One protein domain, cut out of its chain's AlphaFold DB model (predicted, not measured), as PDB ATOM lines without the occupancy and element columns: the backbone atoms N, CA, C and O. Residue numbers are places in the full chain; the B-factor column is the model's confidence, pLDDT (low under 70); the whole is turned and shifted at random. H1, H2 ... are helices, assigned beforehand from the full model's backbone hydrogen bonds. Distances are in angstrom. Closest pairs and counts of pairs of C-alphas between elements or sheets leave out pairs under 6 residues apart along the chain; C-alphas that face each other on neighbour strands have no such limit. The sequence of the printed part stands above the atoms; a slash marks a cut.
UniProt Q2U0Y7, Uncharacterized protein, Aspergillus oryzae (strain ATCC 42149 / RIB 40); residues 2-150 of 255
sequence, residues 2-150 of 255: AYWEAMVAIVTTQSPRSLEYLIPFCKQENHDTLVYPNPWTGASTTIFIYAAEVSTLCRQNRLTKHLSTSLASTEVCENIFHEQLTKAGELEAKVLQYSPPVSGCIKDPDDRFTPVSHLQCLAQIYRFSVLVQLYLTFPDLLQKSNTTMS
ATOM      1  N   ALA A   2      52.449  19.816   2.749       75.94
ATOM      2  CA  ALA A   2      51.984  18.919   1.678       75.94
ATOM      3  C   ALA A   2      52.835  18.940   0.390       75.94
ATOM      4  O   ALA A   2      53.124  17.886  -0.156       75.94
ATOM      5  N   TYR A   3      53.296  20.117  -0.064       75.81
ATOM      6  CA  TYR A   3      54.227  20.213  -1.201       75.81
ATOM      7  C   TYR A   3      55.502  19.388  -0.981       75.81
ATOM      8  O   TYR A   3      55.865  18.568  -1.816       75.81
ATOM      9  N   TRP A   4      56.167  19.594   0.157       75.38
ATOM     10  CA  TRP A   4      57.413  18.904   0.479       75.38
ATOM     11  C   TRP A   4      57.197  17.406   0.642       75.38
ATOM     12  O   TRP A   4      57.994  16.634   0.134       75.38
ATOM     13  N   GLU A   5      56.094  17.000   1.260       78.25
ATOM     14  CA  GLU A   5      55.713  15.591   1.377       78.25
ATOM     15  C   GLU A   5      55.449  14.942   0.019       78.25
ATOM     16  O   GLU A   5      55.894  13.825  -0.219       78.25
ATOM     17  N   ALA A   6      54.816  15.656  -0.915       79.75
ATOM     18  CA  ALA A   6      54.655  15.177  -2.284       79.75
ATOM     19  C   ALA A   6      56.008  15.000  -2.987       79.75
ATOM     20  O   ALA A   6      56.238  13.978  -3.627       79.75
ATOM     21  N   MET A   7      56.925  15.960  -2.836       76.56
ATOM     22  CA  MET A   7      58.265  15.864  -3.426       76.56
ATOM     23  C   MET A   7      59.085  14.732  -2.794       76.56
ATOM     24  O   MET A   7      59.729  13.963  -3.505       76.56
ATOM     25  N   VAL A   8      59.028  14.587  -1.469       70.62
ATOM     26  CA  VAL A   8      59.702  13.511  -0.738       70.62
ATOM     27  C   VAL A   8      59.128  12.158  -1.148       70.62
ATOM     28  O   VAL A   8      59.902  11.289  -1.520       70.62
ATOM     29  N   ALA A   9      57.804  12.000  -1.224       69.94
ATOM     30  CA  ALA A   9      57.145  10.766  -1.666       69.94
ATOM     31  C   ALA A   9      57.534  10.320  -3.086       69.94
ATOM     32  O   ALA A   9      57.450   9.136  -3.414       69.94
ATOM     33  N   ILE A  10      57.946  11.253  -3.949       69.75
ATOM     34  CA  ILE A  10      58.462  10.939  -5.288       69.75
ATOM     35  C   ILE A  10      59.885  10.375  -5.212       69.75
ATOM     36  O   ILE A  10      60.244   9.530  -6.033       69.75
ATOM     37  N   VAL A  11      60.697  10.802  -4.242       65.38
ATOM     38  CA  VAL A  11      62.140  10.505  -4.162       65.38
ATOM     39  C   VAL A  11      62.470   9.406  -3.152       65.38
ATOM     40  O   VAL A  11      63.392   8.618  -3.379       65.38
ATOM     41  N   THR A  12      61.699   9.287  -2.079       60.81
ATOM     42  CA  THR A  12      61.912   8.333  -0.996       60.81
ATOM     43  C   THR A  12      60.750   7.357  -0.906       60.81
ATOM     44  O   THR A  12      59.597   7.655  -1.214       60.81
ATOM     45  N   THR A  13      61.069   6.130  -0.506       63.91
ATOM     46  CA  THR A  13      60.040   5.141  -0.213       63.91
ATOM     47  C   THR A  13      59.671   5.264   1.253       63.91
ATOM     48  O   THR A  13      60.477   4.953   2.125       63.91
ATOM     49  N   GLN A  14      58.443   5.693   1.509       68.62
ATOM     50  CA  GLN A  14      57.879   5.816   2.848       68.62
ATOM     51  C   GLN A  14      56.675   4.892   3.025       68.62
ATOM     52  O   GLN A  14      56.157   4.336   2.056       68.62
ATOM     53  N   SER A  15      56.250   4.683   4.269       72.19
ATOM     54  CA  SER A  15      55.025   3.936   4.565       72.19
ATOM     55  C   SER A  15      53.805   4.793   4.211       72.19
ATOM     56  O   SER A  15      53.851   6.001   4.439       72.19
ATOM     57  N   PRO A  16      52.680   4.223   3.734       69.12
ATOM     58  CA  PRO A  16      51.475   5.012   3.463       69.12
ATOM     59  C   PRO A  16      50.936   5.668   4.743       69.12
ATOM     60  O   PRO A  16      50.383   6.759   4.699       69.12
ATOM     61  N   ARG A  17      51.182   5.039   5.903       72.56
ATOM     62  CA  ARG A  17      50.805   5.566   7.224       72.56
ATOM     63  C   ARG A  17      51.540   6.855   7.586       72.56
ATOM     64  O   ARG A  17      51.033   7.647   8.372       72.56
ATOM     65  N   SER A  18      52.717   7.086   7.003       74.94
ATOM     66  CA  SER A  18      53.495   8.305   7.232       74.94
ATOM     67  C   SER A  18      52.777   9.556   6.729       74.94
ATOM     68  O   SER A  18      53.127  10.637   7.171       74.94
ATOM     69  N   LEU A  19      51.764   9.421   5.864       79.94
ATOM     70  CA  LEU A  19      50.988  10.536   5.317       79.94
ATOM     71  C   LEU A  19      49.619  10.724   5.993       79.94
ATOM     72  O   LEU A  19      48.939  11.708   5.712       79.94
ATOM     73  N   GLU A  20      49.214   9.850   6.925       80.69
ATOM     74  CA  GLU A  20      47.889   9.922   7.571       80.69
ATOM     75  C   GLU A  20      47.662  11.239   8.323       80.69
ATOM     76  O   GLU A  20      46.543  11.751   8.374       80.69
ATOM     77  N   TYR A  21      48.733  11.833   8.853       81.25
ATOM     78  CA  TYR A  21      48.667  13.122   9.537       81.25
ATOM     79  C   TYR A  21      48.270  14.277   8.596       81.25
ATOM     80  O   TYR A  21      47.861  15.334   9.076       81.25
ATOM     81  N   LEU A  22      48.377  14.091   7.271       80.62
ATOM     82  CA  LEU A  22      47.982  15.087   6.276       80.62
ATOM     83  C   LEU A  22      46.487  15.034   5.936       80.62
ATOM     84  O   LEU A  22      45.921  16.048   5.532       80.62
ATOM     85  N   ILE A  23      45.826  13.889   6.134       81.69
ATOM     86  CA  ILE A  23      44.414  13.665   5.773       81.69
ATOM     87  C   ILE A  23      43.454  14.718   6.368       81.69
ATOM     88  O   ILE A  23      42.525  15.128   5.663       81.69
ATOM     89  N   PRO A  24      43.629  15.210   7.614       80.94
ATOM     90  CA  PRO A  24      42.786  16.275   8.157       80.94
ATOM     91  C   PRO A  24      42.780  17.556   7.309       80.94
ATOM     92  O   PRO A  24      41.740  18.205   7.216       80.94
ATOM     93  N   PHE A  25      43.889  17.889   6.639       77.31
ATOM     94  CA  PHE A  25      43.984  19.097   5.813       77.31
ATOM     95  C   PHE A  25      43.196  18.987   4.503       77.31
ATOM     96  O   PHE A  25      42.783  20.013   3.969       77.31
ATOM     97  N   CYS A  26      42.896  17.773   4.025       75.56
ATOM     98  CA  CYS A  26      42.025  17.571   2.860       75.56
ATOM     99  C   CYS A  26      40.576  18.011   3.131       75.56
ATOM    100  O   CYS A  26      39.861  18.423   2.224       75.56
ATOM    101  N   LYS A  27      40.116  17.923   4.388       63.53
ATOM    102  CA  LYS A  27      38.734  18.265   4.780       63.53
ATOM    103  C   LYS A  27      38.513  19.765   4.964       63.53
ATOM    104  O   LYS A  27      37.367  20.202   5.036       63.53
ATOM    105  N   GLN A  28      39.594  20.535   5.053       58.69
ATOM    106  CA  GLN A  28      39.565  21.970   5.319       58.69
ATOM    107  C   GLN A  28      39.192  22.797   4.073       58.69
ATOM    108  O   GLN A  28      38.840  23.964   4.199       58.69
ATOM    109  N   GLU A  29      39.211  22.186   2.882       56.44
ATOM    110  CA  GLU A  29      38.817  22.808   1.606       56.44
ATOM    111  C   GLU A  29      37.305  22.715   1.310       56.44
ATOM    112  O   GLU A  29      36.850  23.184   0.268       56.44
ATOM    113  N   ASN A  30      36.500  22.167   2.230       56.16
ATOM    114  CA  ASN A  30      35.047  22.066   2.077       56.16
ATOM    115  C   ASN A  30      34.346  23.429   2.302       56.16
ATOM    116  O   ASN A  30      33.854  23.754   3.378       56.16
ATOM    117  N   HIS A  31      34.330  24.208   1.224       54.47
ATOM    118  CA  HIS A  31      33.293  25.121   0.726       54.47
ATOM    119  C   HIS A  31      32.871  26.429   1.429       54.47
ATOM    120  O   HIS A  31      32.332  27.255   0.702       54.47
ATOM    121  N   ASP A  32      33.188  26.727   2.694       56.75
ATOM    122  CA  ASP A  32      32.791  28.034   3.299       56.75
ATOM    123  C   ASP A  32      33.944  28.864   3.889       56.75
ATOM    124  O   ASP A  32      33.738  29.935   4.463       56.75
ATOM    125  N   THR A  33      35.189  28.403   3.746       65.81
ATOM    126  CA  THR A  33      36.358  29.099   4.302       65.81
ATOM    127  C   THR A  33      37.168  29.769   3.198       65.81
ATOM    128  O   THR A  33      37.483  29.151   2.183       65.81
ATOM    129  N   LEU A  34      37.532  31.038   3.404       69.81
ATOM    130  CA  LEU A  34      38.424  31.778   2.512       69.81
ATOM    131  C   LEU A  34      39.781  31.059   2.398       69.81
ATOM    132  O   LEU A  34      40.506  30.921   3.386       69.81
ATOM    133  N   VAL A  35      40.132  30.629   1.186       73.25
ATOM    134  CA  VAL A  35      41.382  29.939   0.858       73.25
ATOM    135  C   VAL A  35      42.456  30.969   0.543       73.25
ATOM    136  O   VAL A  35      42.318  31.787  -0.366       73.25
ATOM    137  N   TYR A  36      43.559  30.898   1.277       74.88
ATOM    138  CA  TYR A  36      44.748  31.696   1.014       74.88
ATOM    139  C   TYR A  36      45.702  30.888   0.129       74.88
ATOM    140  O   TYR A  36      46.158  29.830   0.572       74.88
ATOM    141  N   PRO A  37      46.015  31.350  -1.098       71.81
ATOM    142  CA  PRO A  37      46.962  30.663  -1.965       71.81
ATOM    143  C   PRO A  37      48.311  30.476  -1.277       71.81
ATOM    144  O   PRO A  37      48.935  31.428  -0.805       71.81
ATOM    145  N   ASN A  38      48.778  29.236  -1.235       73.88
ATOM    146  CA  ASN A  38      50.123  28.928  -0.797       73.88
ATOM    147  C   ASN A  38      51.111  29.151  -1.959       73.88
ATOM    148  O   ASN A  38      50.812  28.750  -3.084       73.88
ATOM    149  N   PRO A  39      52.316  29.692  -1.714       66.38
ATOM    150  CA  PRO A  39      53.308  29.903  -2.773       66.38
ATOM    151  C   PRO A  39      53.753  28.633  -3.519       66.38
ATOM    152  O   PRO A  39      54.229  28.731  -4.645       66.38
ATOM    153  N   TRP A  40      53.617  27.456  -2.899       66.56
ATOM    154  CA  TRP A  40      54.101  26.175  -3.420       66.56
ATOM    155  C   TRP A  40      52.976  25.224  -3.835       66.56
ATOM    156  O   TRP A  40      53.092  24.564  -4.861       66.56
ATOM    157  N   THR A  41      51.882  25.153  -3.065       69.94
ATOM    158  CA  THR A  41      50.709  24.317  -3.405       69.94
ATOM    159  C   THR A  41      49.596  25.077  -4.132       69.94
ATOM    160  O   THR A  41      48.591  24.487  -4.523       69.94
ATOM    161  N   GLY A  42      49.741  26.389  -4.322       79.50
ATOM    162  CA  GLY A  42      48.697  27.229  -4.902       79.50
ATOM    163  C   GLY A  42      47.433  27.248  -4.041       79.50
ATOM    164  O   GLY A  42      47.496  27.250  -2.812       79.50
ATOM    165  N   ALA A  43      46.270  27.255  -4.689       75.25
ATOM    166  CA  ALA A  43      44.966  27.251  -4.023       75.25
ATOM    167  C   ALA A  43      44.492  25.845  -3.605       75.25
ATOM    168  O   ALA A  43      43.324  25.670  -3.274       75.25
ATOM    169  N   SER A  44      45.340  24.817  -3.693       81.50
ATOM    170  CA  SER A  44      44.885  23.424  -3.650       81.50
ATOM    171  C   SER A  44      45.888  22.542  -2.929       81.50
ATOM    172  O   SER A  44      46.761  21.933  -3.530       81.50
ATOM    173  N   THR A  45      45.769  22.467  -1.609       85.06
ATOM    174  CA  THR A  45      46.624  21.626  -0.766       85.06
ATOM    175  C   THR A  45      46.202  20.162  -0.847       85.06
ATOM    176  O   THR A  45      47.067  19.287  -0.884       85.06
ATOM    177  N   THR A  46      44.898  19.890  -0.963       88.62
ATOM    178  CA  THR A  46      44.350  18.526  -1.058       88.62
ATOM    179  C   THR A  46      44.971  17.730  -2.198       88.62
ATOM    180  O   THR A  46      45.374  16.584  -2.001       88.62
ATOM    181  N   ILE A  47      45.129  18.339  -3.380       90.06
ATOM    182  CA  ILE A  47      45.676  17.606  -4.524       90.06
ATOM    183  C   ILE A  47      47.146  17.224  -4.332       90.06
ATOM    184  O   ILE A  47      47.557  16.156  -4.772       90.06
ATOM    185  N   PHE A  48      47.928  18.034  -3.612       89.19
ATOM    186  CA  PHE A  48      49.308  17.684  -3.269       89.19
ATOM    187  C   PHE A  48      49.382  16.566  -2.229       89.19
ATOM    188  O   PHE A  48      50.297  15.749  -2.281       89.19
ATOM    189  N   ILE A  49      48.414  16.489  -1.315       90.06
ATOM    190  CA  ILE A  49      48.325  15.372  -0.366       90.06
ATOM    191  C   ILE A  49      48.030  14.076  -1.127       90.06
ATOM    192  O   ILE A  49      48.749  13.094  -0.958       90.06
ATOM    193  N   TYR A  50      47.062  14.095  -2.048       91.69
ATOM    194  CA  TYR A  50      46.802  12.942  -2.914       91.69
ATOM    195  C   TYR A  50      48.000  12.598  -3.800       91.69
ATOM    196  O   TYR A  50      48.319  11.423  -3.964       91.69
ATOM    197  N   ALA A  51      48.721  13.596  -4.318       89.88
ATOM    198  CA  ALA A  51      49.949  13.367  -5.073       89.88
ATOM    199  C   ALA A  51      51.019  12.644  -4.239       89.88
ATOM    200  O   ALA A  51      51.696  11.751  -4.756       89.88
ATOM    201  N   ALA A  52      51.154  12.984  -2.953       88.69
ATOM    202  CA  ALA A  52      52.068  12.310  -2.034       88.69
ATOM    203  C   ALA A  52      51.652  10.852  -1.778       88.69
ATOM    204  O   ALA A  52      52.488   9.945  -1.848       88.69
ATOM    205  N   GLU A  53      50.361  10.607  -1.532       90.50
ATOM    206  CA  GLU A  53      49.817   9.261  -1.299       90.50
ATOM    207  C   GLU A  53      49.992   8.369  -2.534       90.50
ATOM    208  O   GLU A  53      50.537   7.266  -2.438       90.50
ATOM    209  N   VAL A  54      49.618   8.878  -3.711       90.62
ATOM    210  CA  VAL A  54      49.772   8.174  -4.990       90.62
ATOM    211  C   VAL A  54      51.240   7.904  -5.294       90.62
ATOM    212  O   VAL A  54      51.584   6.781  -5.661       90.62
ATOM    213  N   SER A  55      52.130   8.879  -5.104       84.88
ATOM    214  CA  SER A  55      53.564   8.693  -5.360       84.88
ATOM    215  C   SER A  55      54.178   7.634  -4.446       84.88
ATOM    216  O   SER A  55      54.897   6.753  -4.926       84.88
ATOM    217  N   THR A  56      53.817   7.651  -3.160       84.06
ATOM    218  CA  THR A  56      54.240   6.639  -2.183       84.06
ATOM    219  C   THR A  56      53.783   5.245  -2.612       84.06
ATOM    220  O   THR A  56      54.591   4.314  -2.673       84.06
ATOM    221  N   LEU A  57      52.505   5.105  -2.976       87.31
ATOM    222  CA  LEU A  57      51.930   3.837  -3.417       87.31
ATOM    223  C   LEU A  57      52.571   3.336  -4.720       87.31
ATOM    224  O   LEU A  57      52.902   2.156  -4.847       87.31
ATOM    225  N   CYS A  58      52.822   4.233  -5.675       84.25
ATOM    226  CA  CYS A  58      53.466   3.890  -6.938       84.25
ATOM    227  C   CYS A  58      54.899   3.384  -6.735       84.25
ATOM    228  O   CYS A  58      55.313   2.414  -7.374       84.25
ATOM    229  N   ARG A  59      55.671   4.015  -5.842       80.62
ATOM    230  CA  ARG A  59      57.024   3.558  -5.497       80.62
ATOM    231  C   ARG A  59      57.011   2.214  -4.785       80.62
ATOM    232  O   ARG A  59      57.838   1.363  -5.105       80.62
ATOM    233  N   GLN A  60      56.077   2.012  -3.859       79.44
ATOM    234  CA  GLN A  60      55.906   0.725  -3.189       79.44
ATOM    235  C   GLN A  60      55.624  -0.383  -4.193       79.44
ATOM    236  O   GLN A  60      56.329  -1.381  -4.171       79.44
ATOM    237  N   ASN A  61      54.705  -0.171  -5.134       82.62
ATOM    238  CA  ASN A  61      54.420  -1.148  -6.184       82.62
ATOM    239  C   ASN A  61      55.662  -1.487  -7.020       82.62
ATOM    240  O   ASN A  61      55.943  -2.654  -7.279       82.62
ATOM    241  N   ARG A  62      56.466  -0.484  -7.399       76.31
ATOM    242  CA  ARG A  62      57.724  -0.711  -8.136       76.31
ATOM    243  C   ARG A  62      58.724  -1.536  -7.328       76.31
ATOM    244  O   ARG A  62      59.328  -2.458  -7.872       76.31
ATOM    245  N   LEU A  63      58.880  -1.232  -6.041       71.25
ATOM    246  CA  LEU A  63      59.761  -1.989  -5.154       71.25
ATOM    247  C   LEU A  63      59.254  -3.407  -4.912       71.25
ATOM    248  O   LEU A  63      60.050  -4.339  -4.971       71.25
ATOM    249  N   THR A  64      57.951  -3.588  -4.697       71.69
ATOM    250  CA  THR A  64      57.340  -4.912  -4.574       71.69
ATOM    251  C   THR A  64      57.614  -5.721  -5.838       71.69
ATOM    252  O   THR A  64      58.190  -6.791  -5.717       71.69
ATOM    253  N   LYS A  65      57.365  -5.181  -7.044       72.19
ATOM    254  CA  LYS A  65      57.682  -5.854  -8.323       72.19
ATOM    255  C   LYS A  65      59.144  -6.296  -8.416       72.19
ATOM    256  O   LYS A  65      59.409  -7.434  -8.788       72.19
ATOM    257  N   HIS A  66      60.079  -5.426  -8.039       72.38
ATOM    258  CA  HIS A  66      61.511  -5.736  -8.064       72.38
ATOM    259  C   HIS A  66      61.917  -6.813  -7.037       72.38
ATOM    260  O   HIS A  66      62.793  -7.641  -7.290       72.38
ATOM    261  N   LEU A  67      61.296  -6.825  -5.856       65.75
ATOM    262  CA  LEU A  67      61.567  -7.831  -4.824       65.75
ATOM    263  C   LEU A  67      60.896  -9.176  -5.142       65.75
ATOM    264  O   LEU A  67      61.496 -10.226  -4.904       65.75
ATOM    265  N   SER A  68      59.701  -9.152  -5.740       67.75
ATOM    266  CA  SER A  68      58.970 -10.337  -6.202       67.75
ATOM    267  C   SER A  68      59.750 -11.124  -7.251       67.75
ATOM    268  O   SER A  68      59.694 -12.346  -7.250       67.75
ATOM    269  N   THR A  69      60.536 -10.454  -8.102       64.88
ATOM    270  CA  THR A  69      61.418 -11.133  -9.067       64.88
ATOM    271  C   THR A  69      62.631 -11.819  -8.434       64.88
ATOM    272  O   THR A  69      63.272 -12.625  -9.100       64.88
ATOM    273  N   SER A  70      62.971 -11.503  -7.179       57.00
ATOM    274  CA  SER A  70      64.244 -11.898  -6.562       57.00
ATOM    275  C   SER A  70      64.100 -12.935  -5.437       57.00
ATOM    276  O   SER A  70      64.935 -13.832  -5.349       57.00
ATOM    277  N   LEU A  71      63.093 -12.833  -4.551       52.19
ATOM    278  CA  LEU A  71      63.176 -13.510  -3.236       52.19
ATOM    279  C   LEU A  71      61.867 -14.026  -2.599       52.19
ATOM    280  O   LEU A  71      61.941 -14.703  -1.575       52.19
ATOM    281  N   ALA A  72      60.675 -13.711  -3.111       55.47
ATOM    282  CA  ALA A  72      59.435 -13.876  -2.336       55.47
ATOM    283  C   ALA A  72      58.568 -15.082  -2.751       55.47
ATOM    284  O   ALA A  72      58.566 -15.489  -3.910       55.47
ATOM    285  N   SER A  73      57.781 -15.623  -1.806       61.56
ATOM    286  CA  SER A  73      56.731 -16.597  -2.133       61.56
ATOM    287  C   SER A  73      55.619 -15.918  -2.943       61.56
ATOM    288  O   SER A  73      55.226 -14.781  -2.655       61.56
ATOM    289  N   THR A  74      55.117 -16.615  -3.964       68.38
ATOM    290  CA  THR A  74      54.132 -16.088  -4.920       68.38
ATOM    291  C   THR A  74      52.858 -15.603  -4.220       68.38
ATOM    292  O   THR A  74      52.379 -14.512  -4.509       68.38
ATOM    293  N   GLU A  75      52.366 -16.347  -3.224       74.25
ATOM    294  CA  GLU A  75      51.133 -16.022  -2.485       74.25
ATOM    295  C   GLU A  75      51.239 -14.736  -1.651       74.25
ATOM    296  O   GLU A  75      50.300 -13.943  -1.594       74.25
ATOM    297  N   VAL A  76      52.388 -14.486  -1.012       75.38
ATOM    298  CA  VAL A  76      52.592 -13.261  -0.219       75.38
ATOM    299  C   VAL A  76      52.650 -12.037  -1.135       75.38
ATOM    300  O   VAL A  76      52.102 -10.990  -0.795       75.38
ATOM    301  N   CYS A  77      53.271 -12.165  -2.310       75.25
ATOM    302  CA  CYS A  77      53.322 -11.080  -3.290       75.25
ATOM    303  C   CYS A  77      51.950 -10.761  -3.881       75.25
ATOM    304  O   CYS A  77      51.589  -9.589  -3.942       75.25
ATOM    305  N   GLU A  78      51.184 -11.783  -4.265       79.88
ATOM    306  CA  GLU A  78      49.808 -11.644  -4.761       79.88
ATOM    307  C   GLU A  78      48.938 -10.856  -3.769       79.88
ATOM    308  O   GLU A  78      48.294  -9.874  -4.143       79.88
ATOM    309  N   ASN A  79      49.010 -11.196  -2.476       84.19
ATOM    310  CA  ASN A  79      48.278 -10.478  -1.429       84.19
ATOM    311  C   ASN A  79      48.688  -8.997  -1.328       84.19
ATOM    312  O   ASN A  79      47.825  -8.126  -1.202       84.19
ATOM    313  N   ILE A  80      49.989  -8.690  -1.420       83.69
ATOM    314  CA  ILE A  80      50.495  -7.307  -1.381       83.69
ATOM    315  C   ILE A  80      50.027  -6.519  -2.612       83.69
ATOM    316  O   ILE A  80      49.577  -5.381  -2.472       83.69
ATOM    317  N   PHE A  81      50.102  -7.103  -3.812       83.81
ATOM    318  CA  PHE A  81      49.637  -6.444  -5.035       83.81
ATOM    319  C   PHE A  81      48.132  -6.181  -5.000       83.81
ATOM    320  O   PHE A  81      47.697  -5.086  -5.359       83.81
ATOM    321  N   HIS A  82      47.342  -7.133  -4.499       87.56
ATOM    322  CA  HIS A  82      45.900  -6.963  -4.336       87.56
ATOM    323  C   HIS A  82      45.557  -5.836  -3.343       87.56
ATOM    324  O   HIS A  82      44.673  -5.011  -3.604       87.56
ATOM    325  N   GLU A  83      46.274  -5.744  -2.216       87.88
ATOM    326  CA  GLU A  83      46.110  -4.649  -1.250       87.88
ATOM    327  C   GLU A  83      46.465  -3.289  -1.874       87.88
ATOM    328  O   GLU A  83      45.726  -2.313  -1.719       87.88
ATOM    329  N   GLN A  84      47.572  -3.221  -2.621       87.75
ATOM    330  CA  GLN A  84      47.993  -2.002  -3.311       87.75
ATOM    331  C   GLN A  84      46.987  -1.569  -4.383       87.75
ATOM    332  O   GLN A  84      46.677  -0.383  -4.466       87.75
ATOM    333  N   LEU A  85      46.434  -2.508  -5.158       88.88
ATOM    334  CA  LEU A  85      45.413  -2.222  -6.168       88.88
ATOM    335  C   LEU A  85      44.113  -1.711  -5.534       88.88
ATOM    336  O   LEU A  85      43.509  -0.762  -6.035       88.88
ATOM    337  N   THR A  86      43.705  -2.292  -4.402       90.50
ATOM    338  CA  THR A  86      42.531  -1.834  -3.643       90.50
ATOM    339  C   THR A  86      42.711  -0.384  -3.189       90.50
ATOM    340  O   THR A  86      41.868   0.466  -3.477       90.50
ATOM    341  N   LYS A  87      43.861  -0.070  -2.578       90.19
ATOM    342  CA  LYS A  87      44.218   1.297  -2.165       90.19
ATOM    343  C   LYS A  87      44.306   2.266  -3.342       90.19
ATOM    344  O   LYS A  87      43.895   3.418  -3.217       90.19
ATOM    345  N   ALA A  88      44.828   1.816  -4.482       90.75
ATOM    346  CA  ALA A  88      44.921   2.638  -5.682       90.75
ATOM    347  C   ALA A  88      43.527   3.044  -6.189       90.75
ATOM    348  O   ALA A  88      43.326   4.214  -6.500       90.75
ATOM    349  N   GLY A  89      42.553   2.127  -6.181       88.62
ATOM    350  CA  GLY A  89      41.166   2.433  -6.552       88.62
ATOM    351  C   GLY A  89      40.468   3.395  -5.581       88.62
ATOM    352  O   GLY A  89      39.724   4.278  -6.003       88.62
ATOM    353  N   GLU A  90      40.737   3.290  -4.277       91.69
ATOM    354  CA  GLU A  90      40.232   4.265  -3.297       91.69
ATOM    355  C   GLU A  90      40.808   5.671  -3.528       91.69
ATOM    356  O   GLU A  90      40.090   6.668  -3.423       91.69
ATOM    357  N   LEU A  91      42.105   5.762  -3.843       90.88
ATOM    358  CA  LEU A  91      42.760   7.026  -4.181       90.88
ATOM    359  C   LEU A  91      42.237   7.601  -5.496       90.88
ATOM    360  O   LEU A  91      41.986   8.802  -5.569       90.88
ATOM    361  N   GLU A  92      42.014   6.759  -6.502       90.75
ATOM    362  CA  GLU A  92      41.402   7.155  -7.769       90.75
ATOM    363  C   GLU A  92      40.055   7.845  -7.539       90.75
ATOM    364  O   GLU A  92      39.850   8.968  -7.998       90.75
ATOM    365  N   ALA A  93      39.166   7.220  -6.760       88.12
ATOM    366  CA  ALA A  93      37.857   7.778  -6.439       88.12
ATOM    367  C   ALA A  93      37.967   9.151  -5.753       88.12
ATOM    368  O   ALA A  93      37.262  10.089  -6.131       88.12
ATOM    369  N   LYS A  94      38.899   9.307  -4.800       90.25
ATOM    370  CA  LYS A  94      39.158  10.593  -4.125       90.25
ATOM    371  C   LYS A  94      39.645  11.669  -5.102       90.25
ATOM    372  O   LYS A  94      39.157  12.797  -5.067       90.25
ATOM    373  N   VAL A  95      40.578  11.332  -5.995       87.31
ATOM    374  CA  VAL A  95      41.141  12.277  -6.977       87.31
ATOM    375  C   VAL A  95      40.128  12.620  -8.076       87.31
ATOM    376  O   VAL A  95      40.108  13.749  -8.566       87.31
ATOM    377  N   LEU A  96      39.250  11.689  -8.455       84.44
ATOM    378  CA  LEU A  96      38.155  11.946  -9.395       84.44
ATOM    379  C   LEU A  96      37.063  12.839  -8.790       84.44
ATOM    380  O   LEU A  96      36.499  13.674  -9.498       84.44
ATOM    381  N   GLN A  97      36.786  12.698  -7.494       85.50
ATOM    382  CA  GLN A  97      35.818  13.535  -6.784       85.50
ATOM    383  C   GLN A  97      36.364  14.938  -6.466       85.50
ATOM    384  O   GLN A  97      35.591  15.874  -6.264       85.50
ATOM    385  N   TYR A  98      37.687  15.105  -6.444       85.62
ATOM    386  CA  TYR A  98      38.332  16.377  -6.148       85.62
ATOM    387  C   TYR A  98      37.973  17.478  -7.159       85.62
ATOM    388  O   TYR A  98      38.113  17.308  -8.373       85.62
ATOM    389  N   SER A  99      37.600  18.657  -6.657       80.56
ATOM    390  CA  SER A  99      37.433  19.868  -7.461       80.56
ATOM    391  C   SER A  99      38.199  21.040  -6.831       80.56
ATOM    392  O   SER A  99      38.217  21.157  -5.606       80.56
ATOM    393  N   PRO A 100      38.865  21.895  -7.631       80.56
ATOM    394  CA  PRO A 100      39.522  23.090  -7.118       80.56
ATOM    395  C   PRO A 100      38.523  24.037  -6.446       80.56
ATOM    396  O   PRO A 100      37.375  24.118  -6.898       80.56
ATOM    397  N   PRO A 101      38.955  24.826  -5.445       80.88
ATOM    398  CA  PRO A 101      38.090  25.814  -4.817       80.88
ATOM    399  C   PRO A 101      37.516  26.813  -5.828       80.88
ATOM    400  O   PRO A 101      38.165  27.188  -6.812       80.88
ATOM    401  N   VAL A 102      36.286  27.262  -5.575       79.19
ATOM    402  CA  VAL A 102      35.589  28.243  -6.419       79.19
ATOM    403  C   VAL A 102      36.320  29.586  -6.362       79.19
ATOM    404  O   VAL A 102      36.829  29.974  -5.312       79.19
ATOM    405  N   SER A 103      36.349  30.329  -7.473       78.00
ATOM    406  CA  SER A 103      37.142  31.561  -7.600       78.00
ATOM    407  C   SER A 103      36.778  32.611  -6.541       78.00
ATOM    408  O   SER A 103      37.655  33.327  -6.077       78.00
ATOM    409  N   GLY A 104      35.510  32.665  -6.111       74.75
ATOM    410  CA  GLY A 104      35.039  33.579  -5.061       74.75
ATOM    411  C   GLY A 104      35.511  33.232  -3.643       74.75
ATOM    412  O   GLY A 104      35.447  34.079  -2.758       74.75
ATOM    413  N   CYS A 105      36.008  32.014  -3.426       76.81
ATOM    414  CA  CYS A 105      36.534  31.559  -2.141       76.81
ATOM    415  C   CYS A 105      38.061  31.678  -2.059       76.81
ATOM    416  O   CYS A 105      38.622  31.440  -0.995       76.81
ATOM    417  N   ILE A 106      38.749  32.012  -3.156       77.38
ATOM    418  CA  ILE A 106      40.206  32.151  -3.194       77.38
ATOM    419  C   ILE A 106      40.553  33.626  -3.026       77.38
ATOM    420  O   ILE A 106      40.099  34.471  -3.797       77.38
ATOM    421  N   LYS A 107      41.387  33.949  -2.035       76.12
ATOM    422  CA  LYS A 107      41.903  35.309  -1.883       76.12
ATOM    423  C   LYS A 107      42.795  35.656  -3.073       76.12
ATOM    424  O   LYS A 107      43.773  34.954  -3.328       76.12
ATOM    425  N   ASP A 108      42.467  36.747  -3.759       73.88
ATOM    426  CA  ASP A 108      43.287  37.263  -4.851       73.88
ATOM    427  C   ASP A 108      44.694  37.617  -4.321       73.88
ATOM    428  O   ASP A 108      44.800  38.343  -3.324       73.88
ATOM    429  N   PRO A 109      45.769  37.076  -4.923       64.38
ATOM    430  CA  PRO A 109      47.140  37.412  -4.549       64.38
ATOM    431  C   PRO A 109      47.554  38.855  -4.899       64.38
ATOM    432  O   PRO A 109      48.670  39.233  -4.549       64.38
ATOM    433  N   ASP A 110      46.695  39.644  -5.560       65.94
ATOM    434  CA  ASP A 110      46.987  40.999  -6.066       65.94
ATOM    435  C   ASP A 110      48.198  41.011  -7.023       65.94
ATOM    436  O   ASP A 110      48.960  41.971  -7.143       65.94
ATOM    437  N   ASP A 111      48.386  39.885  -7.721       69.94
ATOM    438  CA  ASP A 111      49.434  39.675  -8.711       69.94
ATOM    439  C   ASP A 111      48.819  39.577 -10.108       69.94
ATOM    440  O   ASP A 111      48.167  38.594 -10.468       69.94
ATOM    441  N   ARG A 112      49.105  40.582 -10.942       65.38
ATOM    442  CA  ARG A 112      48.651  40.645 -12.340       65.38
ATOM    443  C   ARG A 112      49.136  39.470 -13.197       65.38
ATOM    444  O   ARG A 112      48.530  39.199 -14.229       65.38
ATOM    445  N   PHE A 113      50.213  38.791 -12.801       60.09
ATOM    446  CA  PHE A 113      50.752  37.635 -13.521       60.09
ATOM    447  C   PHE A 113      50.222  36.290 -13.001       60.09
ATOM    448  O   PHE A 113      50.379  35.272 -13.682       60.09
ATOM    449  N   THR A 114      49.556  36.276 -11.844       65.44
ATOM    450  CA  THR A 114      49.035  35.057 -11.207       65.44
ATOM    451  C   THR A 114      47.576  35.243 -10.766       65.44
ATOM    452  O   THR A 114      47.277  35.165  -9.575       65.44
ATOM    453  N   PRO A 115      46.639  35.480 -11.707       71.50
ATOM    454  CA  PRO A 115      45.222  35.569 -11.384       71.50
ATOM    455  C   PRO A 115      44.697  34.261 -10.779       71.50
ATOM    456  O   PRO A 115      45.212  33.169 -11.035       71.50
ATOM    457  N   VAL A 116      43.597  34.356 -10.032       73.38
ATOM    458  CA  VAL A 116      42.938  33.207  -9.383       73.38
ATOM    459  C   VAL A 116      42.594  32.083 -10.374       73.38
ATOM    460  O   VAL A 116      42.723  30.904 -10.042       73.38
ATOM    461  N   SER A 117      42.237  32.421 -11.616       74.81
ATOM    462  CA  SER A 117      41.972  31.441 -12.679       74.81
ATOM    463  C   SER A 117      43.187  30.562 -13.000       74.81
ATOM    464  O   SER A 117      43.027  29.368 -13.258       74.81
ATOM    465  N   HIS A 118      44.407  31.105 -12.927       75.12
ATOM    466  CA  HIS A 118      45.634  30.327 -13.115       75.12
ATOM    467  C   HIS A 118      45.836  29.328 -11.975       75.12
ATOM    468  O   HIS A 118      46.258  28.204 -12.228       75.12
ATOM    469  N   LEU A 119      45.483  29.690 -10.738       74.31
ATOM    470  CA  LEU A 119      45.582  28.784  -9.587       74.31
ATOM    471  C   LEU A 119      44.610  27.604  -9.706       74.31
ATOM    472  O   LEU A 119      44.978  26.469  -9.410       74.31
ATOM    473  N   GLN A 120      43.393  27.853 -10.191       76.25
ATOM    474  CA  GLN A 120      42.411  26.797 -10.460       76.25
ATOM    475  C   GLN A 120      42.847  25.896 -11.620       76.25
ATOM    476  O   GLN A 120      42.722  24.674 -11.538       76.25
ATOM    477  N   CYS A 121      43.392  26.486 -12.687       77.94
ATOM    478  CA  CYS A 121      43.947  25.739 -13.813       77.94
ATOM    479  C   CYS A 121      45.095  24.825 -13.357       77.94
ATOM    480  O   CYS A 121      45.096  23.632 -13.651       77.94
ATOM    481  N   LEU A 122      46.020  25.359 -12.561       77.75
ATOM    482  CA  LEU A 122      47.146  24.625 -11.991       77.75
ATOM    483  C   LEU A 122      46.679  23.446 -11.119       77.75
ATOM    484  O   LEU A 122      47.206  22.343 -11.241       77.75
ATOM    485  N   ALA A 123      45.639  23.639 -10.306       80.12
ATOM    486  CA  ALA A 123      45.034  22.566  -9.519       80.12
ATOM    487  C   ALA A 123      44.461  21.432 -10.389       80.12
ATOM    488  O   ALA A 123      44.644  20.257 -10.066       80.12
ATOM    489  N   GLN A 124      43.822  21.763 -11.516       77.50
ATOM    490  CA  GLN A 124      43.347  20.762 -12.481       77.50
ATOM    491  C   GLN A 124      44.501  20.020 -13.157       77.50
ATOM    492  O   GLN A 124      44.459  18.799 -13.281       77.50
ATOM    493  N   ILE A 125      45.562  20.732 -13.546       79.88
ATOM    494  CA  ILE A 125      46.756  20.112 -14.136       79.88
ATOM    495  C   ILE A 125      47.361  19.094 -13.162       79.88
ATOM    496  O   ILE A 125      47.673  17.970 -13.564       79.88
ATOM    497  N   TYR A 126      47.474  19.436 -11.875       82.56
ATOM    498  CA  TYR A 126      47.955  18.489 -10.869       82.56
ATOM    499  C   TYR A 126      47.008  17.310 -10.684       82.56
ATOM    500  O   TYR A 126      47.477  16.177 -10.601       82.56
ATOM    501  N   ARG A 127      45.691  17.538 -10.703       84.81
ATOM    502  CA  ARG A 127      44.699  16.459 -10.656       84.81
ATOM    503  C   ARG A 127      44.908  15.452 -11.785       84.81
ATOM    504  O   ARG A 127      45.012  14.256 -11.517       84.81
ATOM    505  N   PHE A 128      45.028  15.922 -13.024       80.44
ATOM    506  CA  PHE A 128      45.296  15.045 -14.164       80.44
ATOM    507  C   PHE A 128      46.659  14.361 -14.063       80.44
ATOM    508  O   PHE A 128      46.754  13.169 -14.340       80.44
ATOM    509  N   SER A 129      47.693  15.069 -13.606       83.81
ATOM    510  CA  SER A 129      49.032  14.491 -13.428       83.81
ATOM    511  C   SER A 129      49.020  13.320 -12.440       83.81
ATOM    512  O   SER A 129      49.612  12.275 -12.712       83.81
ATOM    513  N   VAL A 130      48.295  13.463 -11.325       84.38
ATOM    514  CA  VAL A 130      48.139  12.403 -10.319       84.38
ATOM    515  C   VAL A 130      47.394  11.197 -10.895       84.38
ATOM    516  O   VAL A 130      47.839  10.067 -10.704       84.38
ATOM    517  N   LEU A 131      46.304  11.420 -11.639       79.94
ATOM    518  CA  LEU A 131      45.553  10.339 -12.293       79.94
ATOM    519  C   LEU A 131      46.407   9.590 -13.319       79.94
ATOM    520  O   LEU A 131      46.451   8.365 -13.303       79.94
ATOM    521  N   VAL A 132      47.137  10.313 -14.169       80.56
ATOM    522  CA  VAL A 132      48.045   9.706 -15.152       80.56
ATOM    523  C   VAL A 132      49.094   8.844 -14.453       80.56
ATOM    524  O   VAL A 132      49.308   7.698 -14.840       80.56
ATOM    525  N   GLN A 133      49.721   9.350 -13.390       80.75
ATOM    526  CA  GLN A 133      50.712   8.587 -12.630       80.75
ATOM    527  C   GLN A 133      50.121   7.305 -12.017       80.75
ATOM    528  O   GLN A 133      50.785   6.260 -12.012       80.75
ATOM    529  N   LEU A 134      48.879   7.379 -11.533       80.56
ATOM    530  CA  LEU A 134      48.141   6.241 -10.998       80.56
ATOM    531  C   LEU A 134      47.881   5.193 -12.091       80.56
ATOM    532  O   LEU A 134      48.269   4.039 -11.920       80.56
ATOM    533  N   TYR A 135      47.319   5.596 -13.234       79.88
ATOM    534  CA  TYR A 135      46.987   4.690 -14.339       79.88
ATOM    535  C   TYR A 135      48.215   4.057 -14.990       79.88
ATOM    536  O   TYR A 135      48.192   2.875 -15.321       79.88
ATOM    537  N   LEU A 136      49.324   4.794 -15.098       76.94
ATOM    538  CA  LEU A 136      50.592   4.235 -15.576       76.94
ATOM    539  C   LEU A 136      51.160   3.167 -14.631       76.94
ATOM    540  O   LEU A 136      51.932   2.309 -15.059       76.94
ATOM    541  N   THR A 137      50.824   3.221 -13.341       78.56
ATOM    542  CA  THR A 137      51.351   2.286 -12.338       78.56
ATOM    543  C   THR A 137      50.395   1.120 -12.058       78.56
ATOM    544  O   THR A 137      50.858   0.009 -11.778       78.56
ATOM    545  N   PHE A 138      49.089   1.360 -12.180       82.62
ATOM    546  CA  PHE A 138      47.997   0.412 -11.965       82.62
ATOM    547  C   PHE A 138      47.044   0.425 -13.175       82.62
ATOM    548  O   PHE A 138      45.939   0.965 -13.087       82.62
ATOM    549  N   PRO A 139      47.453  -0.158 -14.315       77.00
ATOM    550  CA  PRO A 139      46.633  -0.164 -15.530       77.00
ATOM    551  C   PRO A 139      45.293  -0.896 -15.347       77.00
ATOM    552  O   PRO A 139      44.313  -0.570 -16.014       77.00
ATOM    553  N   ASP A 140      45.215  -1.837 -14.403       76.06
ATOM    554  CA  ASP A 140      44.015  -2.637 -14.121       76.06
ATOM    555  C   ASP A 140      42.837  -1.802 -13.585       76.06
ATOM    556  O   ASP A 140      41.680  -2.214 -13.685       76.06
ATOM    557  N   LEU A 141      43.101  -0.596 -13.070       75.62
ATOM    558  CA  LEU A 141      42.053   0.336 -12.640       75.62
ATOM    559  C   LEU A 141      41.141   0.751 -13.801       75.62
ATOM    560  O   LEU A 141      39.921   0.796 -13.645       75.62
ATOM    561  N   LEU A 142      41.717   0.950 -14.992       70.44
ATOM    562  CA  LEU A 142      40.967   1.278 -16.207       70.44
ATOM    563  C   LEU A 142      40.112   0.104 -16.702       70.44
ATOM    564  O   LEU A 142      39.109   0.307 -17.376       70.44
ATOM    565  N   GLN A 143      40.485  -1.136 -16.379       62.47
ATOM    566  CA  GLN A 143      39.695  -2.312 -16.754       62.47
ATOM    567  C   GLN A 143      38.477  -2.477 -15.837       62.47
ATOM    568  O   GLN A 143      37.396  -2.850 -16.291       62.47
ATOM    569  N   LYS A 144      38.623  -2.151 -14.548       58.91
ATOM    570  CA  LYS A 144      37.548  -2.256 -13.554       58.91
ATOM    571  C   LYS A 144      36.414  -1.257 -13.807       58.91
ATOM    572  O   LYS A 144      35.244  -1.623 -13.684       58.91
ATOM    573  N   SER A 145      36.729  -0.024 -14.206       51.50
ATOM    574  CA  SER A 145      35.719   0.983 -14.570       51.50
ATOM    575  C   SER A 145      34.855   0.539 -15.760       51.50
ATOM    576  O   SER A 145      33.636   0.705 -15.720       51.50
ATOM    577  N   ASN A 146      35.449  -0.136 -16.749       45.09
ATOM    578  CA  ASN A 146      34.733  -0.687 -17.904       45.09
ATOM    579  C   ASN A 146      33.780  -1.832 -17.515       45.09
ATOM    580  O   ASN A 146      32.649  -1.884 -17.994       45.09
ATOM    581  N   THR A 147      34.183  -2.713 -16.592       42.84
ATOM    582  CA  THR A 147      33.325  -3.805 -16.095       42.84
ATOM    583  C   THR A 147      32.132  -3.283 -15.293       42.84
ATOM    584  O   THR A 147      31.024  -3.790 -15.440       42.84
ATOM    585  N   THR A 148      32.318  -2.231 -14.488       44.94
ATOM    586  CA  THR A 148      31.222  -1.621 -13.704       44.94
ATOM    587  C   THR A 148      30.212  -0.866 -14.578       44.94
ATOM    588  O   THR A 148      29.059  -0.710 -14.187       44.94
ATOM    589  N   MET A 149      30.619  -0.422 -15.773       42.00
ATOM    590  CA  MET A 149      29.729   0.188 -16.770       42.00
ATOM    591  C   MET A 149      29.065  -0.862 -17.687       42.00
ATOM    592  O   MET A 149      28.070  -0.565 -18.338       42.00
ATOM    593  N   SER A 150      29.564  -2.106 -17.692       38.97
ATOM    594  CA  SER A 150      29.031  -3.233 -18.474       38.97
ATOM    595  C   SER A 150      27.918  -4.024 -17.769       38.97
ATOM    596  O   SER A 150      27.315  -4.889 -18.398       38.97
TER     597      SER A 150
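This is residues 2 to 150 of the 255 residues of an uncharacterized protein of Aspergillus oryzae (strain ATCC 42149 / RIB 40) (UniProt Q2U0Y7). H1 to H5 form an elongated up-and-down bundle, each running against the one before; H6 turns off sideways. The printed part has 149 residues with six named helices: all helix. It is only just compact, close to loose, radius of gyration of the C-alphas 17.3 A, spanning 58 by 39 by 26 A.

H1, residues 2 to 11, starts at C-alpha 2 (51.984, 18.919, 1.678); H2 is 16 to 29. H3, 45 to 68, spans 34.7 A, H4, 74 to 97, 34.9 A, and H5, 116 to 137, 32.2 A. H6, 140 to 150, ends at (29.031, -3.233, -18.474).

The hub H3 touches H2, H4, H5 and H1, the closest C-alphas to H1 being Ala 52 and Ala 6, 3.9 A. H6 only just touches H4, with 3 C-alpha pairs within 8 A. Every O i to N i+4 pair is within hydrogen-bond range except in H6, 6 of 7, and H2, 0 of 10, where 8 of 11 O i to N i+3 pairs are.

Links H2 to H3 and H4 to H5 are long; 40 residues are under pLDDT 70.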